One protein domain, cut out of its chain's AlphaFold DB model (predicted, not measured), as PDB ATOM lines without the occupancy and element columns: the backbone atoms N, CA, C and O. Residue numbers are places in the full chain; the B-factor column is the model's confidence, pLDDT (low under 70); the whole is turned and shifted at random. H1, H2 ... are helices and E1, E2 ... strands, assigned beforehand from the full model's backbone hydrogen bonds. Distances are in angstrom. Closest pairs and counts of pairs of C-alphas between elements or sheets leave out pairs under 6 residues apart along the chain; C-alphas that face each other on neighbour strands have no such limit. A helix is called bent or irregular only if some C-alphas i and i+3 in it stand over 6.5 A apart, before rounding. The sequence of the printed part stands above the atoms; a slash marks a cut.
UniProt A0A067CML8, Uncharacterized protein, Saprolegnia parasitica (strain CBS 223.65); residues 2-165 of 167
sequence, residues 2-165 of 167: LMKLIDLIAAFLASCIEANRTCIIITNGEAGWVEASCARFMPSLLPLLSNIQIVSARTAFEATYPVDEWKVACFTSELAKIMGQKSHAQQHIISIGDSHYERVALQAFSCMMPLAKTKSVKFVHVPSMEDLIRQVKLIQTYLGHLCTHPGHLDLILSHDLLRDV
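This is residues 2 to 165 of the 167 residues of an uncharacterized protein of Saprolegnia parasitica (strain CBS 223.65) (UniProt A0A067CML8). Two small parallel sheets stand edge to edge between two layers of helices, E3 E4 E5 making the larger and E1 E2 the smaller, with E1 near E3 but the two sheets not joined. H7, H1 and H3 lie side by side in a row on one side, with H2 folded back on H3, while H5 and H6 are on the other side, and the short H4 and H8 are at the margins. The printed part has 164 residues, with eight named helices and five named strands in the order H1 E1 H2 H3 E2 H4 H5 E3 H6 E4 H7 E5 H8, and its class is mixed, helices and strands. The larger sheet runs E3, E4, E5, all parallel, and the smaller E1, E2, also parallel. The whole is compact, with a radius of gyration of the C-alphas of 15.7 A, and rounded, spanning 40 by 37 by 30 A.

The larger sheet holds E3, residues 91 to 97, E4, residues 116 to 122, and E5, residues 153 to 156; E3 and E5 are its edge strands. N 95 and O 119 are 2.9 A apart and N 155 and O 120 2.8 A, both within hydrogen-bond range. H6, residues 101 to 110, and H7, residues 129 to 148, lie on opposite faces, giving three layers, helices on both faces of a sheet. H6 runs along the strands at a height over the sheet of 8.4 A, over E3 and E4. H7 also runs along them over E3 and E4, at 9.9 A; it has a kink of 48 degrees near residue 142. H1, residues 2 to 16, touches H7 at a shallow tilt of 14 degrees, the same way; their closest C-alphas, of Phe 12 and Gln 140, are 5.2 A apart. H3, residues 43 to 49, touches H1 at a shallow tilt of 8 degrees, the closest C-alphas being those of Ala 10 and Leu 45, 6.3 A. H2, residues 33 to 41, and H3 form a helical hairpin, opposite ways at a shallow tilt of 34.7 degrees, only just short of steep; the C-alphas of Cys 38 and Leu 46 come closest, at 6.6 A. In the smaller sheet E1, residues 24 to 27, pairs with E2, residues 53 to 56, with N 25 and O 53 2.8 A apart, within hydrogen-bond range. E1 and E3 are near each other, with 7 pairs of C-alphas within 10 A. H5, residues 70 to 84, touches H6 with residues 71 to 76 alone, at a steep tilt of 39 degrees, the same way; the C-alphas of Val 72 and Ala 105 are closest, at 4.2 A. H4, residues 57 to 61, touches H5, the C-alphas of Ala 57 and Trp 70 coming closest at 5.2 A. H8, residues 159 to 163, touches H7, the C-alphas of Arg 134 and Leu 162 coming closest at 6.1 A. E1, H2 H3, E2 and E3, H6, E4 are strand-helix-strand units, parallel neighbour strands joined through helices, with right-handed crossovers; E4, H7, E5 is one with a left-handed crossover. Every O i to N i+4 pair is within hydrogen-bond range in H1, H2, H4, H5, H6 and H8; in H7 14 of 16 are, and in H3 1 of 3, beside 3 of 4 O i to N i+3 pairs.

E3 begins at C-alpha 91, (159.877, 162.843, 181.289), and measures 19.8 A; E4 measures 19.2 A. H7 is 29.4 A long, H5 21.2 A, H1 20.9 A and H6 14.3 A. H3 and H7 are irregular: C-alphas 44 and 47 are 7.1 A apart, and C-alphas 141 and 144 7.6 A. H1 begins at C-alpha 2, (157.219, 130.454, 193.566), and H8 ends at C-alpha 163, (142.636, 141.072, 198.662).

The two C-alphas farthest apart, those of Ala 63 and Asp 164, are 43.7 A apart. The printed part has no cut and no long link. Its mean pLDDT is 91.4, and residues 84 to 89 are under 70.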
ATOM      1  N   LEU A   2     155.929 129.875 193.982       93.31
ATOM      2  CA  LEU A   2     157.219 130.454 193.566       93.31
ATOM      3  C   LEU A   2     157.379 130.584 192.040       93.31
ATOM      4  O   LEU A   2     157.671 131.674 191.577       93.31
ATOM      5  N   MET A   3     157.106 129.529 191.260       96.00
ATOM      6  CA  MET A   3     157.179 129.611 189.787       96.00
ATOM      7  C   MET A   3     156.255 130.695 189.219       96.00
ATOM      8  O   MET A   3     156.688 131.530 188.443       96.00
ATOM      9  N   LYS A   4     155.015 130.768 189.713       96.56
ATOM     10  CA  LYS A   4     154.061 131.817 189.331       96.56
ATOM     11  C   LYS A   4     154.576 133.228 189.638       96.56
ATOM     12  O   LYS A   4     154.368 134.138 188.845       96.56
ATOM     13  N   LEU A   5     155.227 133.415 190.786       97.00
ATOM     14  CA  LEU A   5     155.863 134.685 191.130       97.00
ATOM     15  C   LEU A   5     157.016 135.001 190.167       97.00
ATOM     16  O   LEU A   5     157.105 136.127 189.696       97.00
ATOM     17  N   ILE A   6     157.858 134.014 189.850       97.88
ATOM     18  CA  ILE A   6     158.960 134.155 188.890       97.88
ATOM     19  C   ILE A   6     158.429 134.574 187.515       97.88
ATOM     20  O   ILE A   6     158.935 135.539 186.953       97.88
ATOM     21  N   ASP A   7     157.385 133.917 187.009       97.75
ATOM     22  CA  ASP A   7     156.786 134.232 185.706       97.75
ATOM     23  C   ASP A   7     156.232 135.665 185.663       97.75
ATOM     24  O   ASP A   7     156.437 136.397 184.693       97.75
ATOM     25  N   LEU A   8     155.574 136.100 186.744       97.69
ATOM     26  CA  LEU A   8     155.068 137.469 186.874       97.69
ATOM     27  C   LEU A   8     156.199 138.496 186.954       97.69
ATOM     28  O   LEU A   8     156.126 139.531 186.299       97.69
ATOM     29  N   ILE A   9     157.260 138.218 187.719       97.38
ATOM     30  CA  ILE A   9     158.430 139.103 187.788       97.38
ATOM     31  C   ILE A   9     159.104 139.189 186.416       97.38
ATOM     32  O   ILE A   9     159.427 140.292 185.982       97.38
ATOM     33  N   ALA A  10     159.278 138.067 185.711       97.38
ATOM     34  CA  ALA A  10     159.856 138.046 184.369       97.38
ATOM     35  C   ALA A  10     159.065 138.944 183.415       97.38
ATOM     36  O   ALA A  10     159.633 139.805 182.747       97.38
ATOM     37  N   ALA A  11     157.745 138.778 183.388       96.88
ATOM     38  CA  ALA A  11     156.885 139.538 182.499       96.88
ATOM     39  C   ALA A  11     156.812 141.027 182.893       96.88
ATOM     40  O   ALA A  11     156.824 141.894 182.021       96.88
ATOM     41  N   PHE A  12     156.820 141.347 184.190       96.69
ATOM     42  CA  PHE A  12     156.914 142.724 184.677       96.69
ATOM     43  C   PHE A  12     158.237 143.396 184.279       96.69
ATOM     44  O   PHE A  12     158.223 144.482 183.699       96.69
ATOM     45  N   LEU A  13     159.376 142.752 184.549       96.06
ATOM     46  CA  LEU A  13     160.698 143.277 184.203       96.06
ATOM     47  C   LEU A  13     160.863 143.422 182.683       96.06
ATOM     48  O   LEU A  13     161.387 144.436 182.234       96.06
ATOM     49  N   ALA A  14     160.354 142.477 181.887       95.31
ATOM     50  CA  ALA A  14     160.365 142.580 180.429       95.31
ATOM     51  C   ALA A  14     159.612 143.830 179.942       95.31
ATOM     52  O   ALA A  14     160.140 144.575 179.118       95.31
ATOM     53  N   SER A  15     158.439 144.126 180.513       94.56
ATOM     54  CA  SER A  15     157.705 145.362 180.213       94.56
ATOM     55  C   SER A  15     158.455 146.626 180.660       94.56
ATOM     56  O   SER A  15     158.279 147.694 180.077       94.56
ATOM     57  N   CYS A  16     159.303 146.557 181.687       94.38
ATOM     58  CA  CYS A  16     160.123 147.695 182.113       94.38
ATOM     59  C   CYS A  16     161.283 148.007 181.147       94.38
ATOM     60  O   CYS A  16     161.660 149.174 181.041       94.38
ATOM     61  N   ILE A  17     161.818 147.007 180.435       91.75
ATOM     62  CA  ILE A  17     163.020 147.107 179.574       91.75
ATOM     63  C   ILE A  17     162.673 147.472 178.109       91.75
ATOM     64  O   ILE A  17     163.498 147.370 177.206       91.75
ATOM     65  N   GLU A  18     161.451 147.927 177.821       85.88
ATOM     66  CA  GLU A  18     161.091 148.410 176.476       85.88
ATOM     67  C   GLU A  18     162.051 149.511 175.969       85.88
ATOM     68  O   GLU A  18     162.478 150.369 176.738       85.88
ATOM     69  N   ALA A  19     162.334 149.541 174.658       70.50
ATOM     70  CA  ALA A  19     163.415 150.331 174.038       70.50
ATOM     71  C   ALA A  19     163.455 151.838 174.381       70.50
ATOM     72  O   ALA A  19     164.513 152.459 174.318       70.50
ATOM     73  N   ASN A  20     162.322 152.435 174.762       80.62
ATOM     74  CA  ASN A  20     162.224 153.857 175.112       80.62
ATOM     75  C   ASN A  20     162.304 154.130 176.625       80.62
ATOM     76  O   ASN A  20     162.089 155.264 177.061       80.62
ATOM     77  N   ARG A  21     162.592 153.111 177.443       88.25
ATOM     78  CA  ARG A  21     162.644 153.200 178.906       88.25
ATOM     79  C   ARG A  21     164.064 152.965 179.400       88.25
ATOM     80  O   ARG A  21     164.807 152.145 178.879       88.25
ATOM     81  N   THR A  22     164.429 153.700 180.443       91.38
ATOM     82  CA  THR A  22     165.634 153.418 181.222       91.38
ATOM     83  C   THR A  22     165.188 152.705 182.491       91.38
ATOM     84  O   THR A  22     164.399 153.262 183.251       91.38
ATOM     85  N   CYS A  23     165.654 151.474 182.699       94.19
ATOM     86  CA  CYS A  23     165.318 150.664 183.867       94.19
ATOM     87  C   CYS A  23     166.552 150.513 184.765       94.19
ATOM     88  O   CYS A  23     167.614 150.104 184.293       94.19
ATOM     89  N   ILE A  24     166.405 150.853 186.049       96.12
ATOM     90  CA  ILE A  24     167.466 150.759 187.057       96.12
ATOM     91  C   ILE A  24     166.899 150.109 188.320       96.12
ATOM     92  O   ILE A  24     165.821 150.484 188.780       96.12
ATOM     93  N   ILE A  25     167.643 149.173 188.906       97.19
ATOM     94  CA  ILE A  25     167.402 148.651 190.253       97.19
ATOM     95  C   ILE A  25     168.375 149.334 191.215       97.19
ATOM     96  O   ILE A  25     169.587 149.219 191.057       97.19
ATOM     97  N   ILE A  26     167.844 150.013 192.236       96.69
ATOM     98  CA  ILE A  26     168.638 150.661 193.290       96.69
ATOM     99  C   ILE A  26     168.405 149.946 194.622       96.69
ATOM    100  O   ILE A  26     167.287 149.923 195.148       96.69
ATOM    101  N   THR A  27     169.469 149.394 195.204       96.19
ATOM    102  CA  THR A  27     169.415 148.589 196.434       96.19
ATOM    103  C   THR A  27     170.278 149.163 197.560       96.19
ATOM    104  O   THR A  27     171.340 149.721 197.308       96.19
ATOM    105  N   ASN A  28     169.839 148.995 198.813       95.62
ATOM    106  CA  ASN A  28     170.677 149.229 200.002       95.62
ATOM    107  C   ASN A  28     171.473 147.972 200.411       95.62
ATOM    108  O   ASN A  28     172.223 148.005 201.384       95.62
ATOM    109  N   GLY A  29     171.312 146.859 199.690       95.69
ATOM    110  CA  GLY A  29     172.230 145.727 199.784       95.69
ATOM    111  C   GLY A  29     173.599 146.081 199.205       95.69
ATOM    112  O   GLY A  29     173.731 147.052 198.461       95.69
ATOM    113  N   GLU A  30     174.612 145.292 199.535       96.88
ATOM    114  CA  GLU A  30     175.949 145.410 198.942       96.88
ATOM    115  C   GLU A  30     175.917 145.154 197.422       96.88
ATOM    116  O   GLU A  30     175.015 144.479 196.912       96.88
ATOM    117  N   ALA A  31     176.877 145.712 196.681       97.94
ATOM    118  CA  ALA A  31     177.042 145.431 195.256       97.94
ATOM    119  C   ALA A  31     177.087 143.913 194.977       97.94
ATOM    120  O   ALA A  31     177.750 143.158 195.685       97.94
ATOM    121  N   GLY A  32     176.351 143.457 193.957       97.25
ATOM    122  CA  GLY A  32     176.213 142.036 193.618       97.25
ATOM    123  C   GLY A  32     175.139 141.271 194.408       97.25
ATOM    124  O   GLY A  32     174.851 140.118 194.086       97.25
ATOM    125  N   TRP A  33     174.514 141.876 195.429       97.81
ATOM    126  CA  TRP A  33     173.490 141.202 196.239       97.81
ATOM    127  C   TRP A  33     172.258 140.774 195.429       97.81
ATOM    128  O   TRP A  33     171.715 139.691 195.656       97.81
ATOM    129  N   VAL A  34     171.797 141.609 194.490       97.94
ATOM    130  CA  VAL A  34     170.590 141.328 193.692       97.94
ATOM    131  C   VAL A  34     170.832 140.122 192.792       97.94
ATOM    132  O   VAL A  34     170.019 139.201 192.750       97.94
ATOM    133  N   GLU A  35     171.981 140.098 192.130       97.94
ATOM    134  CA  GLU A  35     172.422 139.054 191.219       97.94
ATOM    135  C   GLU A  35     172.653 137.740 191.967       97.94
ATOM    136  O   GLU A  35     172.134 136.703 191.556       97.94
ATOM    137  N   ALA A  36     173.351 137.779 193.108       98.12
ATOM    138  CA  ALA A  36     173.583 136.604 193.945       98.12
ATOM    139  C   ALA A  36     172.272 136.021 194.502       98.12
ATOM    140  O   ALA A  36     172.071 134.804 194.490       98.12
ATOM    141  N   SER A  37     171.352 136.882 194.951       97.75
ATOM    142  CA  SER A  37     170.021 136.470 195.407       97.75
ATOM    143  C   SER A  37     169.213 135.847 194.266       97.75
ATOM    144  O   SER A  37     168.658 134.754 194.411       97.75
ATOM    145  N   CYS A  38     169.214 136.482 193.092       97.81
ATOM    146  CA  CYS A  38     168.542 135.964 191.908       97.81
ATOM    147  C   CYS A  38     169.111 134.609 191.480       97.81
ATOM    148  O   CYS A  38     168.343 133.682 191.245       97.81
ATOM    149  N   ALA A  39     170.435 134.450 191.438       97.94
ATOM    150  CA  ALA A  39     171.080 133.186 191.091       97.94
ATOM    151  C   ALA A  39     170.684 132.051 192.044       97.94
ATOM    152  O   ALA A  39     170.512 130.910 191.619       97.94
ATOM    153  N   ARG A  40     170.499 132.368 193.330       97.75
ATOM    154  CA  ARG A  40     170.117 131.390 194.349       97.75
ATOM    155  C   ARG A  40     168.638 131.010 194.303       97.75
ATOM    156  O   ARG A  40     168.319 129.839 194.488       97.75
ATOM    157  N   PHE A  41     167.742 131.980 194.124       96.38
ATOM    158  CA  PHE A  41     166.302 131.778 194.342       96.38
ATOM    159  C   PHE A  41     165.453 131.831 193.068       96.38
ATOM    160  O   PHE A  41     164.386 131.220 193.031       96.38
ATOM    161  N   MET A  42     165.893 132.556 192.038       96.94
ATOM    162  CA  MET A  42     165.156 132.778 190.787       96.94
ATOM    163  C   MET A  42     166.100 132.794 189.564       96.94
ATOM    164  O   MET A  42     166.108 133.763 188.803       96.94
ATOM    165  N   PRO A  43     166.927 131.752 189.348       97.69
ATOM    166  CA  PRO A  43     168.015 131.789 188.364       97.69
ATOM    167  C   PRO A  43     167.549 132.024 186.920       97.69
ATOM    168  O   PRO A  43     168.299 132.578 186.120       97.69
ATOM    169  N   SER A  44     166.306 131.668 186.585       97.88
ATOM    170  CA  SER A  44     165.718 131.924 185.262       97.88
ATOM    171  C   SER A  44     165.561 133.413 184.927       97.88
ATOM    172  O   SER A  44     165.412 133.744 183.754       97.88
ATOM    173  N   LEU A  45     165.623 134.315 185.915       97.50
ATOM    174  CA  LEU A  45     165.548 135.766 185.707       97.50
ATOM    175  C   LEU A  45     166.912 136.415 185.422       97.50
ATOM    176  O   LEU A  45     166.949 137.570 184.999       97.50
ATOM    177  N   LEU A  46     168.031 135.701 185.613       97.12
ATOM    178  CA  LEU A  46     169.377 136.253 185.403       97.12
ATOM    179  C   LEU A  46     169.595 136.838 183.993       97.12
ATOM    180  O   LEU A  46     170.116 137.952 183.913       97.12
ATOM    181  N   PRO A  47     169.171 136.181 182.890       96.31
ATOM    182  CA  PRO A  47     169.326 136.752 181.549       96.31
ATOM    183  C   PRO A  47     168.531 138.045 181.346       96.31
ATOM    184  O   PRO A  47     168.861 138.850 180.482       96.31
ATOM    185  N   LEU A  48     167.462 138.251 182.117       95.38
ATOM    186  CA  LEU A  48     166.679 139.478 182.057       95.38
ATOM    187  C   LEU A  48     167.350 140.588 182.870       95.38
ATOM    188  O   LEU A  48     167.464 141.711 182.381       95.38
ATOM    189  N   LEU A  49     167.862 140.257 184.062       95.88
ATOM    190  CA  LEU A  49     168.607 141.186 184.918       95.88
ATOM    191  C   LEU A  49     169.853 141.757 184.239       95.88
ATOM    192  O   LEU A  49     170.172 142.913 184.485       95.88
ATOM    193  N   SER A  50     170.520 141.016 183.348       94.38
ATOM    194  CA  SER A  50     171.686 141.539 182.614       94.38
ATOM    195  C   SER A  50     171.364 142.710 181.677       94.38
ATOM    196  O   SER A  50     172.280 143.375 181.205       94.38
ATOM    197  N   ASN A  51     170.081 142.968 181.399       94.62
ATOM    198  CA  ASN A  51     169.622 144.123 180.620       94.62
ATOM    199  C   ASN A  51     169.194 145.309 181.505       94.62
ATOM    200  O   ASN A  51     168.729 146.323 180.987       94.62
ATOM    201  N   ILE A  52     169.309 145.187 182.830       95.94
ATOM    202  CA  ILE A  52     168.932 146.219 183.795       95.94
ATOM    203  C   ILE A  52     170.194 146.714 184.495       95.94
ATOM    204  O   ILE A  52     171.003 145.925 184.979       95.94
ATOM    205  N   GLN A  53     170.347 148.032 184.608       95.88
ATOM    206  CA  GLN A  53     171.403 148.597 185.438       95.88
ATOM    207  C   GLN A  53     171.078 148.344 186.916       95.88
ATOM    208  O   GLN A  53     170.023 148.749 187.404       95.88
ATOM    209  N   ILE A  54     171.994 147.716 187.648       97.69
ATOM    210  CA  ILE A  54     171.855 147.476 189.088       97.69
ATOM    211  C   ILE A  54     172.875 148.352 189.816       97.69
ATOM    212  O   ILE A  54     174.063 148.328 189.504       97.69
ATOM    213  N   VAL A  55     172.409 149.146 190.779       97.69
ATOM    214  CA  VAL A  55     173.248 150.048 191.573       97.69
ATOM    215  C   VAL A  55     173.030 149.779 193.056       97.69
ATOM    216  O   VAL A  55     171.903 149.813 193.559       97.69
ATOM    217  N   SER A  56     174.122 149.535 193.778       97.94
ATOM    218  CA  SER A  56     174.112 149.529 195.239       97.94
ATOM    219  C   SER A  56     174.302 150.953 195.755       97.94
ATOM    220  O   SER A  56     175.393 151.515 195.674       97.94
ATOM    221  N   ALA A  57     173.236 151.525 196.313       97.00
ATOM    222  CA  ALA A  57     173.287 152.802 197.011       97.00
ATOM    223  C   ALA A  57     174.183 152.717 198.255       97.00
ATOM    224  O   ALA A  57     174.910 153.656 198.556       97.00
ATOM    225  N   ARG A  58     174.184 151.564 198.938       96.94
ATOM    226  CA  ARG A  58     175.064 151.309 200.079       96.94
ATOM    227  C   ARG A  58     176.531 151.402 199.683       96.94
ATOM    228  O   ARG A  58     177.228 152.279 200.168       96.94
ATOM    229  N   THR A  59     176.988 150.550 198.767       97.75
ATOM    230  CA  THR A  59     178.402 150.518 198.362       97.75
ATOM    231  C   THR A  59     178.863 151.865 197.802       97.75
ATOM    232  O   THR A  59     180.008 152.252 198.006       97.75
ATOM    233  N   ALA A  60     177.979 152.602 197.122       97.06
ATOM    234  CA  ALA A  60     178.315 153.905 196.559       97.06
ATOM    235  C   ALA A  60     178.376 155.046 197.594       97.06
ATOM    236  O   ALA A  60     179.152 155.980 197.399       97.06
ATOM    237  N   PHE A  61     177.572 155.007 198.666       97.31
ATOM    238  CA  PHE A  61     177.348 156.179 199.525       97.31
ATOM    239  C   PHE A  61     177.540 155.938 201.031       97.31
ATOM    240  O   PHE A  61     177.549 156.914 201.781       97.31
ATOM    241  N   GLU A  62     177.776 154.703 201.494       97.25
ATOM    242  CA  GLU A  62     177.906 154.389 202.930       97.25
ATOM    243  C   GLU A  62     179.061 155.096 203.636       97.25
ATOM    244  O   GLU A  62     178.970 155.387 204.825       97.25
ATOM    245  N   ALA A  63     180.122 155.432 202.902       97.44
ATOM    246  CA  ALA A  63     181.263 156.155 203.453       97.44
ATOM    247  C   ALA A  63     180.997 157.658 203.662       97.44
ATOM    248  O   ALA A  63     181.758 158.314 204.365       97.44
ATOM    249  N   THR A  64     179.975 158.226 203.010       97.19
ATOM    250  CA  THR A  64     179.748 159.686 202.953       97.19
ATOM    251  C   THR A  64     178.412 160.111 203.557       97.19
ATOM    252  O   THR A  64     178.307 161.220 204.074       97.19
ATOM    253  N   TYR A  65     177.403 159.244 203.516       95.94
ATOM    254  CA  TYR A  65     176.033 159.563 203.906       95.94
ATOM    255  C   TYR A  65     175.506 158.572 204.951       95.94
ATOM    256  O   TYR A  65     175.930 157.412 204.967       95.94
ATOM    257  N   PRO A  66     174.556 158.981 205.808       95.12
ATOM    258  CA  PRO A  66     173.829 158.051 206.661       95.12
ATOM    259  C   PRO A  66     172.887 157.156 205.834       95.12
ATOM    260  O   PRO A  66     172.553 157.455 204.685       95.12
ATOM    261  N   VAL A  67     172.470 156.024 206.414       91.19
ATOM    262  CA  VAL A  67     171.718 154.954 205.720       91.19
ATOM    263  C   VAL A  67     170.423 155.423 205.053       91.19
ATOM    264  O   VAL A  67     170.026 154.904 204.008       91.19
ATOM    265  N   ASP A  68     169.770 156.415 205.646       90.00
ATOM    266  CA  ASP A  68     168.536 157.023 205.172       90.00
ATOM    267  C   ASP A  68     168.725 157.937 203.957       90.00
ATOM    268  O   ASP A  68     167.786 158.132 203.182       90.00
ATOM    269  N   GLU A  69     169.949 158.404 203.721       92.69
ATOM    270  CA  GLU A  69     170.298 159.266 202.593       92.69
ATOM    271  C   GLU A  69     170.929 158.509 201.416       92.69
ATOM    272  O   GLU A  69     170.978 159.047 200.308       92.69
ATOM    273  N   TRP A  70     171.340 157.245 201.583       95.19
ATOM    274  CA  TRP A  70     171.995 156.470 200.514       95.19
ATOM    275  C   TRP A  70     171.182 156.439 199.221       95.19
ATOM    276  O   TRP A  70     171.709 156.719 198.141       95.19
ATOM    277  N   LYS A  71     169.880 156.131 199.304       94.12
ATOM    278  CA  LYS A  71     169.020 156.110 198.111       94.12
ATOM    279  C   LYS A  71     168.758 157.505 197.566       94.12
ATOM    280  O   LYS A  71     168.667 157.640 196.353       94.12
ATOM    281  N   VAL A  72     168.681 158.534 198.408       92.81
ATOM    282  CA  VAL A  72     168.510 159.924 197.951       92.81
ATOM    283  C   VAL A  72     169.719 160.358 197.120       92.81
ATOM    284  O   VAL A  72     169.556 160.830 195.991       92.81
ATOM    285  N   ALA A  73     170.929 160.124 197.630       93.25
ATOM    286  CA  ALA A  73     172.177 160.406 196.926       93.25
ATOM    287  C   ALA A  73     172.293 159.588 195.627       93.25
ATOM    288  O   ALA A  73     172.592 160.137 194.564       93.25
ATOM    289  N   CYS A  74     171.956 158.295 195.678       95.00
ATOM    290  CA  CYS A  74     171.983 157.418 194.509       95.00
ATOM    291  C   CYS A  74     170.984 157.840 193.427       95.00
ATOM    292  O   CYS A  74     171.362 157.941 192.262       95.00
ATOM    293  N   PHE A  75     169.729 158.125 193.786       92.38
ATOM    294  CA  PHE A  75     168.724 158.622 192.840       92.38
ATOM    295  C   PHE A  75     169.190 159.925 192.198       92.38
ATOM    296  O   PHE A  75     169.106 160.066 190.983       92.38
ATOM    297  N   THR A  76     169.724 160.849 192.998       89.31
ATOM    298  CA  THR A  76     170.222 162.137 192.504       89.31
ATOM    299  C   THR A  76     171.351 161.941 191.489       89.31
ATOM    300  O   THR A  76     171.290 162.507 190.399       89.31
ATOM    301  N   SER A  77     172.336 161.091 191.801       92.00
ATOM    302  CA  SER A  77     173.438 160.738 190.893       92.00
ATOM    303  C   SER A  77     172.940 160.103 189.590       92.00
ATOM    304  O   SER A  77     173.302 160.556 188.503       92.00
ATOM    305  N   GLU A  78     172.104 159.065 189.671       92.44
ATOM    306  CA  GLU A  78     171.677 158.316 188.482       92.44
ATOM    307  C   GLU A  78     170.712 159.115 187.602       92.44
ATOM    308  O   GLU A  78     170.849 159.125 186.377       92.44
ATOM    309  N   LEU A  79     169.772 159.852 188.199       86.81
ATOM    310  CA  LEU A  79     168.843 160.686 187.440       86.81
ATOM    311  C   LEU A  79     169.560 161.867 186.778       86.81
ATOM    312  O   LEU A  79     169.252 162.175 185.628       86.81
ATOM    313  N   ALA A  80     170.562 162.477 187.423       84.81
ATOM    314  CA  ALA A  80     171.371 163.523 186.794       84.81
ATOM    315  C   ALA A  80     172.081 163.023 185.521       84.81
ATOM    316  O   ALA A  80     172.082 163.725 184.507       84.81
ATOM    317  N   LYS A  81     172.611 161.789 185.529       86.19
ATOM    318  CA  LYS A  81     173.235 161.162 184.346       86.19
ATOM    319  C   LYS A  81     172.232 160.954 183.210       86.19
ATOM    320  O   LYS A  81     172.524 161.300 182.069       86.19
ATOM    321  N   ILE A  82     171.047 160.421 183.516       82.44
ATOM    322  CA  ILE A  82     170.002 160.151 182.511       82.44
ATOM    323  C   ILE A  82     169.469 161.454 181.913       82.44
ATOM    324  O   ILE A  82     169.264 161.557 180.702       82.44
ATOM    325  N   MET A  83     169.220 162.450 182.762       74.94
ATOM    326  CA  MET A  83     168.588 163.700 182.353       74.94
ATOM    327  C   MET A  83     169.551 164.629 181.625       74.94
ATOM    328  O   MET A  83     169.139 165.271 180.664       74.94
ATOM    329  N   GLY A  84     170.835 164.642 181.996       68.62
ATOM    330  CA  GLY A  84     171.861 165.389 181.263       68.62
ATOM    331  C   GLY A  84     172.025 164.939 179.804       68.62
ATOM    332  O   GLY A  84     172.542 165.693 178.987       68.62
ATOM    333  N   GLN A  85     171.554 163.735 179.461       62.03
ATOM    334  CA  GLN A  85     171.637 163.159 178.117       62.03
ATOM    335  C   GLN A  85     170.350 163.309 177.287       62.03
ATOM    336  O   GLN A  85     170.387 163.097 176.076       62.03
ATOM    337  N   LYS A  86     169.207 163.653 177.899       60.78
ATOM    338  CA  LYS A  86     167.897 163.676 177.224       60.78
ATOM    339  C   LYS A  86     167.342 165.103 177.141       60.78
ATOM    340  O   LYS A  86     167.067 165.734 178.155       60.78
ATOM    341  N   SER A  87     167.139 165.585 175.913       53.28
ATOM    342  CA  SER A  87     166.544 166.890 175.580       53.28
ATOM    343  C   SER A  87     165.131 167.084 176.159       53.28
ATOM    344  O   SER A  87     164.437 166.096 176.384       53.28
ATOM    345  N   HIS A  88     164.730 168.358 176.312       56.81
ATOM    346  CA  HIS A  88     163.504 169.019 176.833       56.81
ATOM    347  C   HIS A  88     162.092 168.376 176.689       56.81
ATOM    348  O   HIS A  88     161.092 169.064 176.888       56.81
ATOM    349  N   ALA A  89     161.952 167.096 176.355       65.19
ATOM    350  CA  ALA A  89     160.675 166.394 176.359       65.19
ATOM    351  C   ALA A  89     160.179 166.139 177.793       65.19
ATOM    352  O   ALA A  89     160.966 166.008 178.731       65.19
ATOM    353  N   GLN A  90     158.861 166.027 177.954       72.81
ATOM    354  CA  GLN A  90     158.243 165.626 179.215       72.81
ATOM    355  C   GLN A  90     158.725 164.222 179.608       72.81
ATOM    356  O   GLN A  90     158.538 163.258 178.867       72.81
ATOM    357  N   GLN A  91     159.338 164.105 180.785       84.75
ATOM    358  CA  GLN A  91     159.877 162.843 181.289       84.75
ATOM    359  C   GLN A  91     158.982 162.268 182.381       84.75
ATOM    360  O   GLN A  91     158.427 162.998 183.199       84.75
ATOM    361  N   HIS A  92     158.850 160.946 182.402       90.19
ATOM    362  CA  HIS A  92     158.097 160.223 183.420       90.19
ATOM    363  C   HIS A  92     159.080 159.393 184.239       90.19
ATOM    364  O   HIS A  92     159.782 158.548 183.687       90.19
ATOM    365  N   ILE A  93     159.139 159.647 185.547       92.25
ATOM    366  CA  ILE A  93     160.025 158.934 186.473       92.25
ATOM    367  C   ILE A  93     159.143 158.127 187.414       92.25
ATOM    368  O   ILE A  93     158.331 158.693 188.147       92.25
ATOM    369  N   ILE A  94     159.288 156.806 187.374       94.19
ATOM    370  CA  ILE A  94     158.484 155.878 188.164       94.19
ATOM    371  C   ILE A  94     159.419 155.167 189.137       94.19
ATOM    372  O   ILE A  94     160.395 154.554 188.713       94.19
ATOM    373  N   SER A  95     159.118 155.257 190.429       95.44
ATOM    374  CA  SER A  95     159.837 154.557 191.493       95.44
ATOM    375  C   SER A  95     158.909 153.539 192.139       95.44
ATOM    376  O   SER A  95     157.795 153.885 192.536       95.44
ATOM    377  N   ILE A  96     159.353 152.288 192.224       95.81
ATOM    378  CA  ILE A  96     158.585 151.170 192.775       95.81
ATOM    379  C   ILE A  96     159.463 150.486 193.819       95.81
ATOM    380  O   ILE A  96     160.583 150.082 193.511       95.81
ATOM    381  N   GLY A  97     158.971 150.368 195.049       94.31
ATOM    382  CA  GLY A  97     159.723 149.782 196.157       94.31
ATOM    383  C   GLY A  97     158.849 149.571 197.385       94.31
ATOM    384  O   GLY A  97     157.723 150.046 197.441       94.31
ATOM    385  N   ASP A  98     159.340 148.837 198.370       90.19
ATOM    386  CA  ASP A  98     158.615 148.512 199.604       90.19
ATOM    387  C   ASP A  98     158.930 149.465 200.767       90.19
ATOM    388  O   ASP A  98     158.128 149.603 201.702       90.19
ATOM    389  N   SER A  99     160.058 150.172 200.699       85.50
ATOM    390  CA  SER A  99     160.507 151.060 201.764       85.50
ATOM    391  C   SER A  99     160.008 152.501 201.585       85.50
ATOM    392  O   SER A  99     159.388 152.889 200.592       85.50
ATOM    393  N   HIS A 100     160.229 153.325 202.610       81.38
ATOM    394  CA  HIS A 100     159.984 154.761 202.512       81.38
ATOM    395  C   HIS A 100     161.114 155.494 201.766       81.38
ATOM    396  O   HIS A 100     160.861 156.545 201.178       81.38
ATOM    397  N   TYR A 101     162.328 154.935 201.737       84.12
ATOM    398  CA  TYR A 101     163.513 155.583 201.171       84.12
ATOM    399  C   TYR A 101     163.355 155.894 199.681       84.12
ATOM    400  O   TYR A 101     163.736 156.975 199.240       84.12
ATOM    401  N   GLU A 102     162.739 155.002 198.898       82.62
ATOM    402  CA  GLU A 102     162.526 155.232 197.461       82.62
ATOM    403  C   GLU A 102     161.523 156.365 197.203       82.62
ATOM    404  O   GLU A 102     161.671 157.125 196.243       82.62
ATOM    405  N   ARG A 103     160.505 156.488 198.066       82.94
ATOM    406  CA  ARG A 103     159.487 157.546 197.996       82.94
ATOM    407  C   ARG A 103     160.096 158.908 198.325       82.94
ATOM    408  O   ARG A 103     159.886 159.851 197.566       82.94
ATOM    409  N   VAL A 104     160.881 158.997 199.402       84.75
ATOM    410  CA  VAL A 104     161.586 160.233 199.794       84.75
ATOM    411  C   VAL A 104     162.569 160.664 198.712       84.75
ATOM    412  O   VAL A 104     162.556 161.824 198.307       84.75
ATOM    413  N   ALA A 105     163.371 159.731 198.192       85.94
ATOM    414  CA  ALA A 105     164.344 160.014 197.142       85.94
ATOM    415  C   ALA A 105     163.688 160.593 195.877       85.94
ATOM    416  O   ALA A 105     164.157 161.598 195.338       85.94
ATOM    417  N   LEU A 106     162.567 160.015 195.429       88.06
ATOM    418  CA  LEU A 106     161.844 160.521 194.261       88.06
ATOM    419  C   LEU A 106     161.217 161.902 194.514       88.06
ATOM    420  O   LEU A 106     161.248 162.762 193.632       88.06
ATOM    421  N   GLN A 107     160.649 162.126 195.702       83.56
ATOM    422  CA  GLN A 107     160.041 163.409 196.071       83.56
ATOM    423  C   GLN A 107     161.082 164.530 196.158       83.56
ATOM    424  O   GLN A 107     160.868 165.593 195.577       83.56
ATOM    425  N   ALA A 108     162.227 164.272 196.801       82.19
ATOM    426  CA  ALA A 108     163.345 165.213 196.865       82.19
ATOM    427  C   ALA A 108     163.821 165.617 195.460       82.19
ATOM    428  O   ALA A 108     164.063 166.793 195.190       82.19
ATOM    429  N   PHE A 109     163.870 164.654 194.535       78.19
ATOM    430  CA  PHE A 109     164.236 164.909 193.147       78.19
ATOM    431  C   PHE A 109     163.167 165.681 192.359       78.19
ATOM    432  O   PHE A 109     163.497 166.534 191.535       78.19
ATOM    433  N   SER A 110     161.880 165.432 192.624       78.69
ATOM    434  CA  SER A 110     160.764 166.086 191.925       78.69
ATOM    435  C   SER A 110     160.812 167.613 192.019       78.69
ATOM    436  O   SER A 110     160.451 168.292 191.059       78.69
ATOM    437  N   CYS A 111     161.273 168.156 193.149       73.25
ATOM    438  CA  CYS A 111     161.421 169.598 193.355       73.25
ATOM    439  C   CYS A 111     162.474 170.232 192.433       73.25
ATOM    440  O   CYS A 111     162.389 171.418 192.129       73.25
ATOM    441  N   MET A 112     163.451 169.449 191.971       73.44
ATOM    442  CA  MET A 112     164.539 169.926 191.113       73.44
ATOM    443  C   MET A 112     164.182 169.897 189.620       73.44
ATOM    444  O   MET A 112     164.922 170.448 188.812       73.44
ATOM    445  N   MET A 113     163.060 169.269 189.238       75.06
ATOM    446  CA  MET A 113     162.700 169.008 187.838       75.06
ATOM    447  C   MET A 113     161.207 169.265 187.568       75.06
ATOM    448  O   MET A 113     160.423 168.320 187.462       75.06
ATOM    449  N   PRO A 114     160.786 170.531 187.382       72.31
ATOM    450  CA  PRO A 114     159.368 170.888 187.242       72.31
ATOM    451  C   PRO A 114     158.691 170.311 185.985       72.31
ATOM    452  O   PRO A 114     157.465 170.210 185.927       72.31
ATOM    453  N   LEU A 115     159.474 169.915 184.973       80.50
ATOM    454  CA  LEU A 115     158.974 169.310 183.732       80.50
ATOM    455  C   LEU A 115     158.818 167.781 183.815       80.50
ATOM    456  O   LEU A 115     158.219 167.181 182.920       80.50
ATOM    457  N   ALA A 116     159.337 167.141 184.866       86.06
ATOM    458  CA  ALA A 116     159.213 165.702 185.063       86.06
ATOM    459  C   ALA A 116     157.918 165.351 185.811       86.06
ATOM    460  O   ALA A 116     157.482 166.052 186.724       86.06
ATOM    461  N   LYS A 117     157.307 164.221 185.449       90.88
ATOM    462  CA  LYS A 117     156.157 163.639 186.147       90.88
ATOM    463  C   LYS A 117     156.606 162.437 186.960       90.88
ATOM    464  O   LYS A 117     156.876 161.368 186.411       90.88
ATOM    465  N   THR A 118     156.669 162.626 188.270       92.25
ATOM    466  CA  THR A 118     157.127 161.630 189.243       92.25
ATOM    467  C   THR A 118     155.976 160.774 189.757       92.25
ATOM    468  O   THR A 118     154.878 161.268 190.014       92.25
ATOM    469  N   LYS A 119     156.202 159.465 189.854       94.31
ATOM    470  CA  LYS A 119     155.202 158.485 190.280       94.31
ATOM    471  C   LYS A 119     155.843 157.498 191.246       94.31
ATOM    472  O   LYS A 119     156.704 156.725 190.833       94.31
ATOM    473  N   SER A 120     155.451 157.523 192.513       95.12
ATOM    474  CA  SER A 120     155.874 156.535 193.508       95.12
ATOM    475  C   SER A 120     154.808 155.461 193.681       95.12
ATOM    476  O   SER A 120     153.617 155.752 193.770       95.12
ATOM    477  N   VAL A 121     155.252 154.211 193.753       95.88
ATOM    478  CA  VAL A 121     154.445 153.064 194.155       95.88
ATOM    479  C   VAL A 121     155.150 152.393 195.321       95.88
ATOM    480  O   VAL A 121     156.216 151.801 195.155       95.88
ATOM    481  N   LYS A 122     154.541 152.478 196.501       95.25
ATOM    482  CA  LYS A 122     155.016 151.811 197.706       95.25
ATOM    483  C   LYS A 122     154.298 150.476 197.894       95.25
ATOM    484  O   LYS A 122     153.085 150.449 198.099       95.25
ATOM    485  N   PHE A 123     155.050 149.383 197.876       96.50
ATOM    486  CA  PHE A 123     154.582 148.043 198.217       96.50
ATOM    487  C   PHE A 123     154.288 147.890 199.714       96.50
ATOM    488  O   PHE A 123     154.745 148.671 200.564       96.50
ATOM    489  N   VAL A 124     153.469 146.887 200.028       95.69
ATOM    490  CA  VAL A 124     153.114 146.528 201.400       95.69
ATOM    491  C   VAL A 124     154.355 146.044 202.139       95.69
ATOM    492  O   VAL A 124     155.240 145.402 201.574       95.69
ATOM    493  N   HIS A 125     154.412 146.364 203.423       91.94
ATOM    494  CA  HIS A 125     155.490 145.928 204.298       91.94
ATOM    495  C   HIS A 125     155.232 144.487 204.758       91.94
ATOM    496  O   HIS A 125     154.101 144.160 205.099       91.94
ATOM    497  N   VAL A 126     156.272 143.645 204.798       92.19
ATOM    498  CA  VAL A 126     156.184 142.218 205.189       92.19
ATOM    499  C   VAL A 126     155.102 141.467 204.383       92.19
ATOM    500  O   VAL A 126     154.113 140.988 204.937       92.19
ATOM    501  N   PRO A 127     155.250 141.374 203.046       95.38
ATOM    502  CA  PRO A 127     154.286 140.673 202.206       95.38
ATOM    503  C   PRO A 127     154.335 139.154 202.427       95.38
ATOM    504  O   PRO A 127     155.408 138.562 202.564       95.38
ATOM    505  N   SER A 128     153.176 138.497 202.368       95.69
ATOM    506  CA  SER A 128     153.109 137.050 202.140       95.69
ATOM    507  C   SER A 128     153.489 136.694 200.692       95.69
ATOM    508  O   SER A 128     153.547 137.556 199.813       95.69
ATOM    509  N   MET A 129     153.693 135.405 200.392       95.31
ATOM    510  CA  MET A 129     153.902 134.945 199.006       95.31
ATOM    511  C   MET A 129     152.739 135.317 198.076       95.31
ATOM    512  O   MET A 129     152.960 135.608 196.901       95.31
ATOM    513  N   GLU A 130     151.506 135.316 198.587       96.25
ATOM    514  CA  GLU A 130     150.347 135.756 197.811       96.25
ATOM    515  C   GLU A 130     150.359 137.269 197.595       96.25
ATOM    516  O   GLU A 130     150.070 137.721 196.490       96.25
ATOM    517  N   ASP A 131     150.742 138.051 198.609       96.50
ATOM    518  CA  ASP A 131     150.877 139.503 198.471       96.50
ATOM    519  C   ASP A 131     151.954 139.858 197.445       96.50
ATOM    520  O   ASP A 131     151.748 140.759 196.639       96.50
ATOM    521  N   LEU A 132     153.087 139.147 197.412       96.44
ATOM    522  CA  LEU A 132     154.107 139.339 196.372       96.44
ATOM    523  C   LEU A 132     153.518 139.131 194.971       96.44
ATOM    524  O   LEU A 132     153.686 139.980 194.098       96.44
ATOM    525  N   ILE A 133     152.773 138.039 194.770       97.38
ATOM    526  CA  ILE A 133     152.110 137.748 193.491       97.38
ATOM    527  C   ILE A 133     151.107 138.850 193.130       97.38
ATOM    528  O   ILE A 133     151.146 139.376 192.019       97.38
ATOM    529  N   ARG A 134     150.227 139.223 194.066       97.38
ATOM    530  CA  ARG A 134     149.179 140.233 193.859       97.38
ATOM    531  C   ARG A 134     149.761 141.595 193.507       97.38
ATOM    532  O   ARG A 134     149.285 142.230 192.574       97.38
ATOM    533  N   GLN A 135     150.804 142.027 194.209       96.81
ATOM    534  CA  GLN A 135     151.437 143.328 193.981       96.81
ATOM    535  C   GLN A 135     152.116 143.403 192.620       96.81
ATOM    536  O   GLN A 135     151.875 144.350 191.873       96.81
ATOM    537  N   VAL A 136     152.917 142.391 192.267       97.06
ATOM    538  CA  VAL A 136     153.588 142.348 190.959       97.06
ATOM    539  C   VAL A 136     152.549 142.299 189.840       97.06
ATOM    540  O   VAL A 136     152.639 143.078 188.894       97.06
ATOM    541  N   LYS A 137     151.507 141.467 189.981       97.19
ATOM    542  CA  LYS A 137     150.403 141.376 189.014       97.19
ATOM    543  C   LYS A 137     149.660 142.705 188.852       97.19
ATOM    544  O   LYS A 137     149.377 143.112 187.724       97.19
ATOM    545  N   LEU A 138     149.359 143.388 189.957       96.81
ATOM    546  CA  LEU A 138     148.686 144.685 189.948       96.81
ATOM    547  C   LEU A 138     149.519 145.715 189.182       96.81
ATOM    548  O   LEU A 138     149.027 146.335 188.242       96.81
ATOM    549  N   ILE A 139     150.799 145.858 189.523       95.69
ATOM    550  CA  ILE A 139     151.667 146.828 188.852       95.69
ATOM    551  C   ILE A 139     151.882 146.480 187.394       95.69
ATOM    552  O   ILE A 139     151.806 147.370 186.553       95.69
ATOM    553  N   GLN A 140     152.083 145.209 187.069       95.56
ATOM    554  CA  GLN A 140     152.212 144.783 185.684       95.56
ATOM    555  C   GLN A 140     150.968 145.149 184.860       95.56
ATOM    556  O   GLN A 140     151.104 145.646 183.744       95.56
ATOM    557  N   THR A 141     149.770 144.973 185.427       95.56
ATOM    558  CA  THR A 141     148.497 145.329 184.775       95.56
ATOM    559  C   THR A 141     148.393 146.834 184.508       95.56
ATOM    560  O   THR A 141     147.937 147.244 183.444       95.56
ATOM    561  N   TYR A 142     148.845 147.666 185.447       95.56
ATOM    562  CA  TYR A 142     148.709 149.125 185.364       95.56
ATOM    563  C   TYR A 142     149.966 149.858 184.880       95.56
ATOM    564  O   TYR A 142     149.947 151.087 184.785       95.56
ATOM    565  N   LEU A 143     151.047 149.155 184.526       94.94
ATOM    566  CA  LEU A 143     152.322 149.773 184.155       94.94
ATOM    567  C   LEU A 143     152.170 150.753 182.985       94.94
ATOM    568  O   LEU A 143     152.686 151.865 183.051       94.94
ATOM    569  N   GLY A 144     151.397 150.397 181.955       93.94
ATOM    570  CA  GLY A 144     151.119 151.299 180.830       93.94
ATOM    571  C   GLY A 144     150.408 152.591 181.257       93.94
ATOM    572  O   GLY A 144     150.764 153.683 180.802       93.94
ATOM    573  N   HIS A 145     149.459 152.493 182.193       94.75
ATOM    574  CA  HIS A 145     148.783 153.657 182.768       94.75
ATOM    575  C   HIS A 145     149.740 154.498 183.620       94.75
ATOM    576  O   HIS A 145     149.731 155.720 183.505       94.75
ATOM    577  N   LEU A 146     150.619 153.876 184.414       94.00
ATOM    578  CA  LEU A 146     151.664 154.590 185.154       94.00
ATOM    579  C   LEU A 146     152.611 155.333 184.202       94.00
ATOM    580  O   LEU A 146     152.912 156.501 184.427       94.00
ATOM    581  N   CYS A 147     153.034 154.709 183.105       92.38
ATOM    582  CA  CYS A 147     153.917 155.339 182.123       92.38
ATOM    583  C   CYS A 147     153.284 156.556 181.443       92.38
ATOM    584  O   CYS A 147     153.984 157.530 181.184       92.38
ATOM    585  N   THR A 148     151.974 156.542 181.200       92.44
ATOM    586  CA  THR A 148     151.279 157.581 180.419       92.44
ATOM    587  C   THR A 148     150.510 158.597 181.260       92.44
ATOM    588  O   THR A 148     150.116 159.640 180.743       92.44
ATOM    589  N   HIS A 149     150.320 158.349 182.561       94.56
ATOM    590  CA  HIS A 149     149.548 159.247 183.414       94.56
ATOM    591  C   HIS A 149     150.173 160.662 183.457       94.56
ATOM    592  O   HIS A 149     151.368 160.794 183.757       94.56
ATOM    593  N   PRO A 150     149.396 161.730 183.187       92.62
ATOM    594  CA  PRO A 150     149.934 163.080 182.980       92.62
ATOM    595  C   PRO A 150     150.378 163.775 184.274       92.62
ATOM    596  O   PRO A 150     151.137 164.743 184.228       92.62
ATOM    597  N   GLY A 151     149.903 163.307 185.428       91.88
ATOM    598  CA  GLY A 151     150.186 163.889 186.735       91.88
ATOM    599  C   GLY A 151     151.338 163.235 187.495       91.88
ATOM    600  O   GLY A 151     151.984 162.278 187.044       91.88
ATOM    601  N   HIS A 152     151.559 163.775 188.690       92.19
ATOM    602  CA  HIS A 152     152.305 163.094 189.739       92.19
ATOM    603  C   HIS A 152     151.402 162.049 190.394       92.19
ATOM    604  O   HIS A 152     150.199 162.274 190.517       92.19
ATOM    605  N   LEU A 153     151.970 160.924 190.817       94.62
ATOM    606  CA  LEU A 153     151.251 159.914 191.594       94.62
ATOM    607  C   LEU A 153     152.071 159.526 192.816       94.62
ATOM    608  O   LEU A 153     153.289 159.404 192.735       94.62
ATOM    609  N   ASP A 154     151.391 159.292 193.929       93.88
ATOM    610  CA  ASP A 154     151.997 158.750 195.136       93.88
ATOM    611  C   ASP A 154     151.074 157.674 195.701       93.88
ATOM    612  O   ASP A 154     150.116 157.953 196.420       93.88
ATOM    613  N   LEU A 155     151.304 156.441 195.256       94.38
ATOM    614  CA  LEU A 155     150.455 155.292 195.532       94.38
ATOM    615  C   LEU A 155     151.082 154.453 196.639       94.38
ATOM    616  O   LEU A 155     152.242 154.053 196.542       94.38
ATOM    617  N   ILE A 156     150.301 154.138 197.667       94.75
ATOM    618  CA  ILE A 156     150.703 153.235 198.746       94.75
ATOM    619  C   ILE A 156     149.749 152.049 198.719       94.75
ATOM    620  O   ILE A 156     148.552 152.208 198.953       94.75
ATOM    621  N   LEU A 157     150.274 150.867 198.406       94.75
ATOM    622  CA  LEU A 157     149.485 149.645 198.429       94.75
ATOM    623  C   LEU A 157     149.207 149.244 199.882       94.75
ATOM    624  O   LEU A 157     150.063 149.389 200.759       94.75
ATOM    625  N   SER A 158     148.010 148.720 200.127       93.88
ATOM    626  CA  SER A 158     147.585 148.170 201.414       93.88
ATOM    627  C   SER A 158     147.187 146.705 201.252       93.88
ATOM    628  O   SER A 158     146.819 146.274 200.159       93.88
ATOM    629  N   HIS A 159     147.225 145.928 202.336       92.00
ATOM    630  CA  HIS A 159     146.765 144.536 202.288       92.00
ATOM    631  C   HIS A 159     145.296 144.427 201.867       92.00
ATOM    632  O   HIS A 159     144.958 143.514 201.122       92.00
ATOM    633  N   ASP A 160     144.439 145.361 202.292       91.50
ATOM    634  CA  ASP A 160     143.025 145.358 201.906       91.50
ATOM    635  C   ASP A 160     142.853 145.531 200.393       91.50
ATOM    636  O   ASP A 160     142.126 144.754 199.785       91.50
ATOM    637  N   LEU A 161     143.604 146.449 199.767       90.19
ATOM    638  CA  LEU A 161     143.600 146.625 198.309       90.19
ATOM    639  C   LEU A 161     144.038 145.351 197.571       90.19
ATOM    640  O   LEU A 161     143.541 145.047 196.488       90.19
ATOM    641  N   LEU A 162     144.992 144.607 198.131       92.31
ATOM    642  CA  LEU A 162     145.503 143.395 197.495       92.31
ATOM    643  C   LEU A 162     144.515 142.230 197.553       92.31
ATOM    644  O   LEU A 162     144.563 141.382 196.668       92.31
ATOM    645  N   ARG A 163     143.608 142.176 198.538       89.56
ATOM    646  CA  ARG A 163     142.636 141.072 198.662       89.56
ATOM    647  C   ARG A 163     141.743 140.924 197.432       89.56
ATOM    648  O   ARG A 163     141.380 139.801 197.094       89.56
ATOM    649  N   ASP A 164     141.471 142.026 196.740       88.25
ATOM    650  CA  ASP A 164     140.647 142.050 195.529       88.25
ATOM    651  C   ASP A 164     141.415 141.600 194.273       88.25
ATOM    652  O   ASP A 164     140.827 141.334 193.221       88.25
ATOM    653  N   VAL A 165     142.743 141.471 194.366       88.62
ATOM    654  CA  VAL A 165     143.581 140.961 193.283       88.62
ATOM    655  C   VAL A 165     143.626 139.438 193.367       88.62
ATOM    656  O   VAL A 165     144.152 138.844 194.315       88.62
TER     657      VAL A 165